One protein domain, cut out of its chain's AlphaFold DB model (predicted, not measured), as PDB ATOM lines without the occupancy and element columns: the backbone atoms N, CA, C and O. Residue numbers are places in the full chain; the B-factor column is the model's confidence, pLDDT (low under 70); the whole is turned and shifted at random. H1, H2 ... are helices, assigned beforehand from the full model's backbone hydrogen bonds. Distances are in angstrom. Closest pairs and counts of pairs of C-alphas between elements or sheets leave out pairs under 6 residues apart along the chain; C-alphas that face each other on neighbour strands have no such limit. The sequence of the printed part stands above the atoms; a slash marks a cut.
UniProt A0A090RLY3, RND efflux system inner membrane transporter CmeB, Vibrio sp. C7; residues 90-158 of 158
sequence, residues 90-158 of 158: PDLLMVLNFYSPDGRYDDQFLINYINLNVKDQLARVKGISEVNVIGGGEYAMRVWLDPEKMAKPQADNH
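This is residues 90 to 158 of the 158 residues of the protein "RND efflux system inner membrane transporter CmeB" of Vibrio sp. C7 (UniProt A0A090RLY3). With little regular structure, this is a small body of loops around helix H1, with short H2 just after it, and a long tail, residues 140 to 158, sticks out and makes the length. The tail includes short H3, and residues 101 to 106 stick out as a loop. The 69 printed residues hold three named helices, H1, H2, H3 in chain order, and no named strand: all helix, with 19 residues in helices. The whole is extended, radius of gyration of the C-alphas 21.2 A, spanning 69 by 32 by 20 A.

H1, residues 107 to 117, is 15.2 A long and begins at C-alpha 107 (-3.262, 3.611, 2.293). H2, residues 119 to 122, measures 5.4 A. H3, residues 147 to 150, measures 5.0 A and ends at C-alpha 150 (30.441, 6.765, 10.453).

H1 and H2 meet only through their tight link of 1 residue. H3 is apart from both. In H1 every O i to N i+4 pair is within hydrogen-bond range; H2 and H3 are too short for such a pair.

The C-alphas farthest apart, of Asp 91 and His 158, are 70.4 A apart. The printed part has no cut. The link H2 to H3 is long, 24 residues. Mean pLDDT of the printed part is 74.1; 25 residues are under 70, among them 135 to 145 and 149 to 158.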
ATOM      1  N   PRO A  90      -3.085  -5.494 -24.099       55.84
ATOM      2  CA  PRO A  90      -3.192  -4.036 -24.076       55.84
ATOM      3  C   PRO A  90      -4.436  -3.522 -23.330       55.84
ATOM      4  O   PRO A  90      -4.434  -2.369 -22.904       55.84
ATOM      5  N   ASP A  91      -5.453  -4.362 -23.112       60.88
ATOM      6  CA  ASP A  91      -6.726  -3.933 -22.532       60.88
ATOM      7  C   ASP A  91      -6.789  -4.148 -21.013       60.88
ATOM      8  O   ASP A  91      -6.668  -5.264 -20.500       60.88
ATOM      9  N   LEU A  92      -7.020  -3.053 -20.282       60.56
ATOM     10  CA  LEU A  92      -7.324  -3.076 -18.854       60.56
ATOM     11  C   LEU A  92      -8.718  -3.682 -18.645       60.56
ATOM     12  O   LEU A  92      -9.725  -3.039 -18.929       60.56
ATOM     13  N   LEU A  93      -8.774  -4.906 -18.119       73.94
ATOM     14  CA  LEU A  93     -10.038  -5.609 -17.879       73.94
ATOM     15  C   LEU A  93     -10.895  -4.937 -16.794       73.94
ATOM     16  O   LEU A  93     -12.109  -4.818 -16.947       73.94
ATOM     17  N   MET A  94     -10.282  -4.557 -15.668       76.19
ATOM     18  CA  MET A  94     -10.990  -4.060 -14.485       76.19
ATOM     19  C   MET A  94     -10.050  -3.292 -13.549       76.19
ATOM     20  O   MET A  94      -8.881  -3.647 -13.411       76.19
ATOM     21  N   VAL A  95     -10.589  -2.284 -12.856       82.69
ATOM     22  CA  VAL A  95      -9.933  -1.608 -11.726       82.69
ATOM     23  C   VAL A  95     -10.698  -1.927 -10.446       82.69
ATOM     24  O   VAL A  95     -11.908  -1.713 -10.378       82.69
ATOM     25  N   LEU A  96      -9.988  -2.418  -9.430       83.56
ATOM     26  CA  LEU A  96     -10.529  -2.674  -8.096       83.56
ATOM     27  C   LEU A  96     -10.022  -1.600  -7.130       83.56
ATOM     28  O   LEU A  96      -8.814  -1.439  -6.971       83.56
ATOM     29  N   ASN A  97     -10.943  -0.886  -6.482       86.88
ATOM     30  CA  ASN A  97     -10.615   0.123  -5.477       86.88
ATOM     31  C   ASN A  97     -10.820  -0.447  -4.072       86.88
ATOM     32  O   ASN A  97     -11.903  -0.936  -3.751       86.88
ATOM     33  N   PHE A  98      -9.792  -0.343  -3.234       84.69
ATOM     34  CA  PHE A  98      -9.818  -0.762  -1.834       84.69
ATOM     35  C   PHE A  98      -9.753   0.478  -0.944       84.69
ATOM     36  O   PHE A  98      -8.910   1.343  -1.159       84.69
ATOM     37  N   TYR A  99     -10.637   0.568   0.047       87.69
ATOM     38  CA  TYR A  99     -10.667   1.668   1.010       87.69
ATOM     39  C   TYR A  99     -11.150   1.167   2.375       87.69
ATOM     40  O   TYR A  99     -11.858   0.160   2.450       87.69
ATOM     41  N   SER A 100     -10.778   1.867   3.451       90.69
ATOM     42  CA  SER A 100     -11.281   1.613   4.808       90.69
ATOM     43  C   SER A 100     -12.479   2.530   5.075       90.69
ATOM     44  O   SER A 100     -12.273   3.736   5.214       90.69
ATOM     45  N   PRO A 101     -13.723   2.021   5.166       87.75
ATOM     46  CA  PRO A 101     -14.908   2.872   5.340       87.75
ATOM     47  C   PRO A 101     -14.884   3.714   6.622       87.75
ATOM     48  O   PRO A 101     -15.455   4.797   6.672       87.75
ATOM     49  N   ASP A 102     -14.222   3.206   7.657       90.25
ATOM     50  CA  ASP A 102     -14.058   3.828   8.970       90.25
ATOM     51  C   ASP A 102     -12.688   4.504   9.157       90.25
ATOM     52  O   ASP A 102     -12.372   4.940  10.261       90.25
ATOM     53  N   GLY A 103     -11.852   4.559   8.112       84.50
ATOM     54  CA  GLY A 103     -10.503   5.132   8.179       84.50
ATOM     55  C   GLY A 103      -9.534   4.389   9.107       84.50
ATOM     56  O   GLY A 103      -8.482   4.926   9.442       84.50
ATOM     57  N   ARG A 104      -9.870   3.168   9.545       89.88
ATOM     58  CA  ARG A 104      -9.032   2.368  10.450       89.88
ATOM     59  C   ARG A 104      -7.693   1.974   9.835       89.88
ATOM     60  O   ARG A 104      -6.718   1.806  10.563       89.88
ATOM     61  N   TYR A 105      -7.666   1.795   8.519       88.06
ATOM     62  CA  TYR A 105      -6.473   1.433   7.770       88.06
ATOM     63  C   TYR A 105      -6.081   2.566   6.834       88.06
ATOM     64  O   TYR A 105      -6.908   3.038   6.052       88.06
ATOM     65  N   ASP A 106      -4.820   2.979   6.925       85.81
ATOM     66  CA  ASP A 106      -4.226   3.927   5.992       85.81
ATOM     67  C   ASP A 106      -3.889   3.258   4.648       85.81
ATOM     68  O   ASP A 106      -3.908   2.028   4.505       85.81
ATOM     69  N   ASP A 107      -3.580   4.081   3.644       82.94
ATOM     70  CA  ASP A 107      -3.262   3.611   2.293       82.94
ATOM     71  C   ASP A 107      -2.108   2.600   2.313       82.94
ATOM     72  O   ASP A 107      -2.165   1.563   1.648       82.94
ATOM     73  N   GLN A 108      -1.078   2.861   3.122       83.19
ATOM     74  CA  GLN A 108       0.103   2.008   3.212       83.19
ATOM     75  C   GLN A 108      -0.240   0.610   3.737       83.19
ATOM     76  O   GLN A 108       0.223  -0.391   3.179       83.19
ATOM     77  N   PHE A 109      -1.071   0.519   4.775       87.44
ATOM     78  CA  PHE A 109      -1.568  -0.747   5.290       87.44
ATOM     79  C   PHE A 109      -2.365  -1.499   4.226       87.44
ATOM     80  O   PHE A 109      -2.120  -2.688   4.004       87.44
ATOM     81  N   LEU A 110      -3.293  -0.817   3.548       88.06
ATOM     82  CA  LEU A 110      -4.140  -1.426   2.521       88.06
ATOM     83  C   LEU A 110      -3.300  -1.985   1.370       88.06
ATOM     84  O   LEU A 110      -3.505  -3.126   0.961       88.06
ATOM     85  N   ILE A 111      -2.304  -1.240   0.898       87.75
ATOM     86  CA  ILE A 111      -1.422  -1.661  -0.197       87.75
ATOM     87  C   ILE A 111      -0.589  -2.880   0.195       87.75
ATOM     88  O   ILE A 111      -0.465  -3.822  -0.593       87.75
ATOM     89  N   ASN A 112      -0.053  -2.912   1.417       86.19
ATOM     90  CA  ASN A 112       0.663  -4.083   1.917       86.19
ATOM     91  C   ASN A 112      -0.265  -5.304   2.020       86.19
ATOM     92  O   ASN A 112       0.077  -6.395   1.568       86.19
ATOM     93  N   TYR A 113      -1.472  -5.113   2.556       89.56
ATOM     94  CA  TYR A 113      -2.465  -6.174   2.664       89.56
ATOM     95  C   TYR A 113      -2.849  -6.743   1.291       89.56
ATOM     96  O   TYR A 113      -2.899  -7.965   1.133       89.56
ATOM     97  N   ILE A 114      -3.068  -5.883   0.291       90.38
ATOM     98  CA  ILE A 114      -3.395  -6.283  -1.085       90.38
ATOM     99  C   ILE A 114      -2.243  -7.075  -1.703       90.38
ATOM    100  O   ILE A 114      -2.482  -8.141  -2.272       90.38
ATOM    101  N   ASN A 115      -1.004  -6.594  -1.572       88.25
ATOM    102  CA  ASN A 115       0.165  -7.288  -2.111       88.25
ATOM    103  C   ASN A 115       0.342  -8.682  -1.496       88.25
ATOM    104  O   ASN A 115       0.587  -9.631  -2.233       88.25
ATOM    105  N   LEU A 116       0.173  -8.815  -0.177       89.25
ATOM    106  CA  LEU A 116       0.407 -10.076   0.533       89.25
ATOM    107  C   LEU A 116      -0.743 -11.082   0.408       89.25
ATOM    108  O   LEU A 116      -0.499 -12.285   0.416       89.25
ATOM    109  N   ASN A 117      -1.994 -10.617   0.323       90.88
ATOM    110  CA  ASN A 117      -3.159 -11.498   0.468       90.88
ATOM    111  C   ASN A 117      -4.033 -11.592  -0.787       90.88
ATOM    112  O   ASN A 117      -4.726 -12.591  -0.962       90.88
ATOM    113  N   VAL A 118      -4.031 -10.574  -1.656       90.50
ATOM    114  CA  VAL A 118      -5.012 -10.451  -2.751       90.50
ATOM    115  C   VAL A 118      -4.364 -10.631  -4.121       90.50
ATOM    116  O   VAL A 118      -4.882 -11.384  -4.949       90.50
ATOM    117  N   LYS A 119      -3.222  -9.981  -4.367       88.25
ATOM    118  CA  LYS A 119      -2.547  -9.946  -5.675       88.25
ATOM    119  C   LYS A 119      -2.321 -11.345  -6.249       88.25
ATOM    120  O   LYS A 119      -2.762 -11.627  -7.361       88.25
ATOM    121  N   ASP A 120      -1.718 -12.237  -5.467       87.25
ATOM    122  CA  ASP A 120      -1.385 -13.597  -5.909       87.25
ATOM    123  C   ASP A 120      -2.612 -14.494  -6.095       87.25
ATOM    124  O   ASP A 120      -2.551 -15.497  -6.809       87.25
ATOM    125  N   GLN A 121      -3.728 -14.182  -5.434       90.75
ATOM    126  CA  GLN A 121      -4.980 -14.908  -5.644       90.75
ATOM    127  C   GLN A 121      -5.605 -14.511  -6.981       90.75
ATOM    128  O   GLN A 121      -5.971 -15.385  -7.764       90.75
ATOM    129  N   LEU A 122      -5.647 -13.208  -7.282       87.69
ATOM    130  CA  LEU A 122      -6.140 -12.697  -8.563       87.69
ATOM    131  C   LEU A 122      -5.260 -13.156  -9.727       87.69
ATOM    132  O   LEU A 122      -5.774 -13.643 -10.728       87.69
ATOM    133  N   ALA A 123      -3.936 -13.096  -9.578       85.56
ATOM    134  CA  ALA A 123      -3.001 -13.514 -10.622       85.56
ATOM    135  C   ALA A 123      -3.124 -15.005 -11.003       85.56
ATOM    136  O   ALA A 123      -2.670 -15.400 -12.073       85.56
ATOM    137  N   ARG A 124      -3.740 -15.841 -10.151       88.75
ATOM    138  CA  ARG A 124      -3.979 -17.272 -10.411       88.75
ATOM    139  C   ARG A 124      -5.314 -17.577 -11.095       88.75
ATOM    140  O   ARG A 124      -5.539 -18.723 -11.485       88.75
ATOM    141  N   VAL A 125      -6.209 -16.602 -11.243       86.62
ATOM    142  CA  VAL A 125      -7.496 -16.812 -11.921       86.62
ATOM    143  C   VAL A 125      -7.258 -17.005 -13.418       86.62
ATOM    144  O   VAL A 125      -6.589 -16.207 -14.073       86.62
ATOM    145  N   LYS A 126      -7.837 -18.070 -13.985       81.00
ATOM    146  CA  LYS A 126      -7.719 -18.367 -15.417       81.00
ATOM    147  C   LYS A 126      -8.237 -17.187 -16.249       81.00
ATOM    148  O   LYS A 126      -9.382 -16.780 -16.092       81.00
ATOM    149  N   GLY A 127      -7.402 -16.693 -17.162       75.69
ATOM    150  CA  GLY A 127      -7.713 -15.550 -18.028       75.69
ATOM    151  C   GLY A 127      -7.166 -14.208 -17.533       75.69
ATOM    152  O   GLY A 127      -7.203 -13.241 -18.287       75.69
ATOM    153  N   ILE A 128      -6.609 -14.138 -16.320       77.62
ATOM    154  CA  ILE A 128      -5.905 -12.946 -15.834       77.62
ATOM    155  C   ILE A 128      -4.436 -13.019 -16.265       77.62
ATOM    156  O   ILE A 128      -3.713 -13.932 -15.876       77.62
ATOM    157  N   SER A 129      -4.006 -12.062 -17.095       73.12
ATOM    158  CA  SER A 129      -2.623 -11.994 -17.599       73.12
ATOM    159  C   SER A 129      -1.680 -11.236 -16.664       73.12
ATOM    160  O   SER A 129      -0.509 -11.585 -16.561       73.12
ATOM    161  N   GLU A 130      -2.159 -10.176 -16.012       79.56
ATOM    162  CA  GLU A 130      -1.354  -9.336 -15.128       79.56
ATOM    163  C   GLU A 130      -2.245  -8.687 -14.063       79.56
ATOM    164  O   GLU A 130      -3.386  -8.316 -14.339       79.56
ATOM    165  N   VAL A 131      -1.714  -8.550 -12.844       82.31
ATOM    166  CA  VAL A 131      -2.345  -7.810 -11.744       82.31
ATOM    167  C   VAL A 131      -1.352  -6.771 -11.244       82.31
ATOM    168  O   VAL A 131      -0.329  -7.111 -10.645       82.31
ATOM    169  N   ASN A 132      -1.677  -5.503 -11.478       83.38
ATOM    170  CA  ASN A 132      -0.881  -4.367 -11.035       83.38
ATOM    171  C   ASN A 132      -1.544  -3.720  -9.816       83.38
ATOM    172  O   ASN A 132      -2.702  -3.313  -9.878       83.38
ATOM    173  N   VAL A 133      -0.804  -3.630  -8.708       83.38
ATOM    174  CA  VAL A 133      -1.220  -2.857  -7.532       83.38
ATOM    175  C   VAL A 133      -0.732  -1.432  -7.749       83.38
ATOM    176  O   VAL A 133       0.466  -1.205  -7.903       83.38
ATOM    177  N   ILE A 134      -1.670  -0.493  -7.835       72.69
ATOM    178  CA  ILE A 134      -1.392   0.917  -8.111       72.69
ATOM    179  C   ILE A 134      -1.510   1.686  -6.796       72.69
ATOM    180  O   ILE A 134      -2.525   1.589  -6.112       72.69
ATOM    181  N   GLY A 135      -0.477   2.466  -6.475       64.81
ATOM    182  CA  GLY A 135      -0.367   3.199  -5.215       64.81
ATOM    183  C   GLY A 135       0.554   2.497  -4.217       64.81
ATOM    184  O   GLY A 135       0.563   1.272  -4.122       64.81
ATOM    185  N   GLY A 136       1.319   3.303  -3.468       57.38
ATOM    186  CA  GLY A 136       2.208   2.870  -2.381       57.38
ATOM    187  C   GLY A 136       3.643   2.636  -2.807       57.38
ATOM    188  O   GLY A 136       3.918   1.903  -3.750       57.38
ATOM    189  N   GLY A 137       4.571   3.255  -2.080       48.16
ATOM    190  CA  GLY A 137       5.971   2.863  -2.159       48.16
ATOM    191  C   GLY A 137       6.121   1.441  -1.630       48.16
ATOM    192  O   GLY A 137       5.594   1.125  -0.562       48.16
ATOM    193  N   GLU A 138       6.829   0.593  -2.374       44.06
ATOM    194  CA  GLU A 138       7.234  -0.722  -1.888       44.06
ATOM    195  C   GLU A 138       7.891  -0.590  -0.508       44.06
ATOM    196  O   GLU A 138       8.641   0.358  -0.239       44.06
ATOM    197  N   TYR A 139       7.589  -1.535   0.383       43.28
ATOM    198  CA  TYR A 139       8.174  -1.577   1.715       43.28
ATOM    199  C   TYR A 139       9.671  -1.893   1.587       43.28
ATOM    200  O   TYR A 139      10.080  -3.048   1.545       43.28
ATOM    201  N   ALA A 140      10.497  -0.855   1.495       46.53
ATOM    202  CA  ALA A 140      11.945  -0.973   1.546       46.53
ATOM    203  C   ALA A 140      12.420  -0.633   2.960       46.53
ATOM    204  O   ALA A 140      12.107   0.440   3.486       46.53
ATOM    205  N   MET A 141      13.218  -1.513   3.569       51.12
ATOM    206  CA  MET A 141      13.990  -1.139   4.752       51.12
ATOM    207  C   MET A 141      15.003  -0.069   4.332       51.12
ATOM    208  O   MET A 141      16.016  -0.366   3.703       51.12
ATOM    209  N   ARG A 142      14.707   1.197   4.638       52.66
ATOM    210  CA  ARG A 142      15.595   2.327   4.349       52.66
ATOM    211  C   ARG A 142      16.532   2.539   5.527       52.66
ATOM    212  O   ARG A 142      16.139   3.106   6.544       52.66
ATOM    213  N   VAL A 143      17.770   2.085   5.379       50.12
ATOM    214  CA  VAL A 143      18.852   2.429   6.304       50.12
ATOM    215  C   VAL A 143      19.456   3.748   5.837       50.12
ATOM    216  O   VAL A 143      20.153   3.798   4.827       50.12
ATOM    217  N   TRP A 144      19.173   4.826   6.562       66.06
ATOM    218  CA  TRP A 144      19.855   6.101   6.367       66.06
ATOM    219  C   TRP A 144      21.134   6.080   7.195       66.06
ATOM    220  O   TRP A 144      21.088   6.121   8.424       66.06
ATOM    221  N   LEU A 145      22.274   5.949   6.521       61.12
ATOM    222  CA  LEU A 145      23.575   6.028   7.167       61.12
ATOM    223  C   LEU A 145      23.901   7.496   7.441       61.12
ATOM    224  O   LEU A 145      23.891   8.317   6.528       61.12
ATOM    225  N   ASP A 146      24.178   7.810   8.702       73.94
ATOM    226  CA  ASP A 146      24.634   9.124   9.152       73.94
ATOM    227  C   ASP A 146      26.155   9.234   8.904       73.94
ATOM    228  O   ASP A 146      26.929   8.555   9.594       73.94
ATOM    229  N   PRO A 147      26.610  10.040   7.922       68.25
ATOM    230  CA  PRO A 147      28.024  10.125   7.565       68.25
ATOM    231  C   PRO A 147      28.889  10.648   8.714       68.25
ATOM    232  O   PRO A 147      30.027  10.208   8.864       68.25
ATOM    233  N   GLU A 148      28.357  11.536   9.562       70.50
ATOM    234  CA  GLU A 148      29.098  12.114  10.690       70.50
ATOM    235  C   GLU A 148      29.356  11.077  11.785       70.50
ATOM    236  O   GLU A 148      30.409  11.079  12.426       70.50
ATOM    237  N   LYS A 149      28.418  10.145  11.982       64.25
ATOM    238  CA  LYS A 149      28.586   9.038  12.935       64.25
ATOM    239  C   LYS A 149      29.471   7.919  12.400       64.25
ATOM    240  O   LYS A 149      30.138   7.273  13.202       64.25
ATOM    241  N   MET A 150      29.512   7.712  11.085       65.81
ATOM    242  CA  MET A 150      30.441   6.765  10.453       65.81
ATOM    243  C   MET A 150      31.875   7.300  10.380       65.81
ATOM    244  O   MET A 150      32.820   6.519  10.408       65.81
ATOM    245  N   ALA A 151      32.047   8.621  10.305       67.62
ATOM    246  CA  ALA A 151      33.353   9.268  10.230       67.62
ATOM    247  C   ALA A 151      34.045   9.433  11.590       67.62
ATOM    248  O   ALA A 151      35.169   9.926  11.626       67.62
ATOM    249  N   LYS A 152      33.416   9.043  12.712       57.56
ATOM    250  CA  LYS A 152      34.103   9.026  14.008       57.56
ATOM    251  C   LYS A 152      35.146   7.904  14.004       57.56
ATOM    252  O   LYS A 152      34.747   6.739  14.041       57.56
ATOM    253  N   PRO A 153      36.459   8.209  14.005       60.50
ATOM    254  CA  PRO A 153      37.455   7.187  14.267       60.50
ATOM    255  C   PRO A 153      37.167   6.595  15.645       60.50
ATOM    256  O   PRO A 153      36.954   7.317  16.624       60.50
ATOM    257  N   GLN A 154      37.108   5.269  15.696       57.22
ATOM    258  CA  GLN A 154      37.112   4.529  16.944       57.22
ATOM    259  C   GLN A 154      38.397   4.943  17.662       57.22
ATOM    260  O   GLN A 154      39.491   4.728  17.146       57.22
ATOM    261  N   ALA A 155      38.266   5.645  18.786       56.44
ATOM    262  CA  ALA A 155      39.405   5.874  19.651       56.44
ATOM    263  C   ALA A 155      39.845   4.493  20.150       56.44
ATOM    264  O   ALA A 155      39.141   3.878  20.953       56.44
ATOM    265  N   ASP A 156      40.958   3.998  19.608       51.28
ATOM    266  CA  ASP A 156      41.737   2.921  20.205       51.28
ATOM    267  C   ASP A 156      42.085   3.364  21.628       51.28
ATOM    268  O   ASP A 156      42.966   4.196  21.851       51.28
ATOM    269  N   ASN A 157      41.333   2.848  22.596       48.28
ATOM    270  CA  ASN A 157      41.710   2.913  23.996       48.28
ATOM    271  C   ASN A 157      42.713   1.781  24.238       48.28
ATOM    272  O   ASN A 157      42.316   0.627  24.413       48.28
ATOM    273  N   HIS A 158      43.996   2.137  24.216       41.06
ATOM    274  CA  HIS A 158      45.044   1.403  24.923       41.06
ATOM    275  C   HIS A 158      44.949   1.644  26.433       41.06
ATOM    276  O   HIS A 158      44.633   2.791  26.830       41.06
TER     277      HIS A 158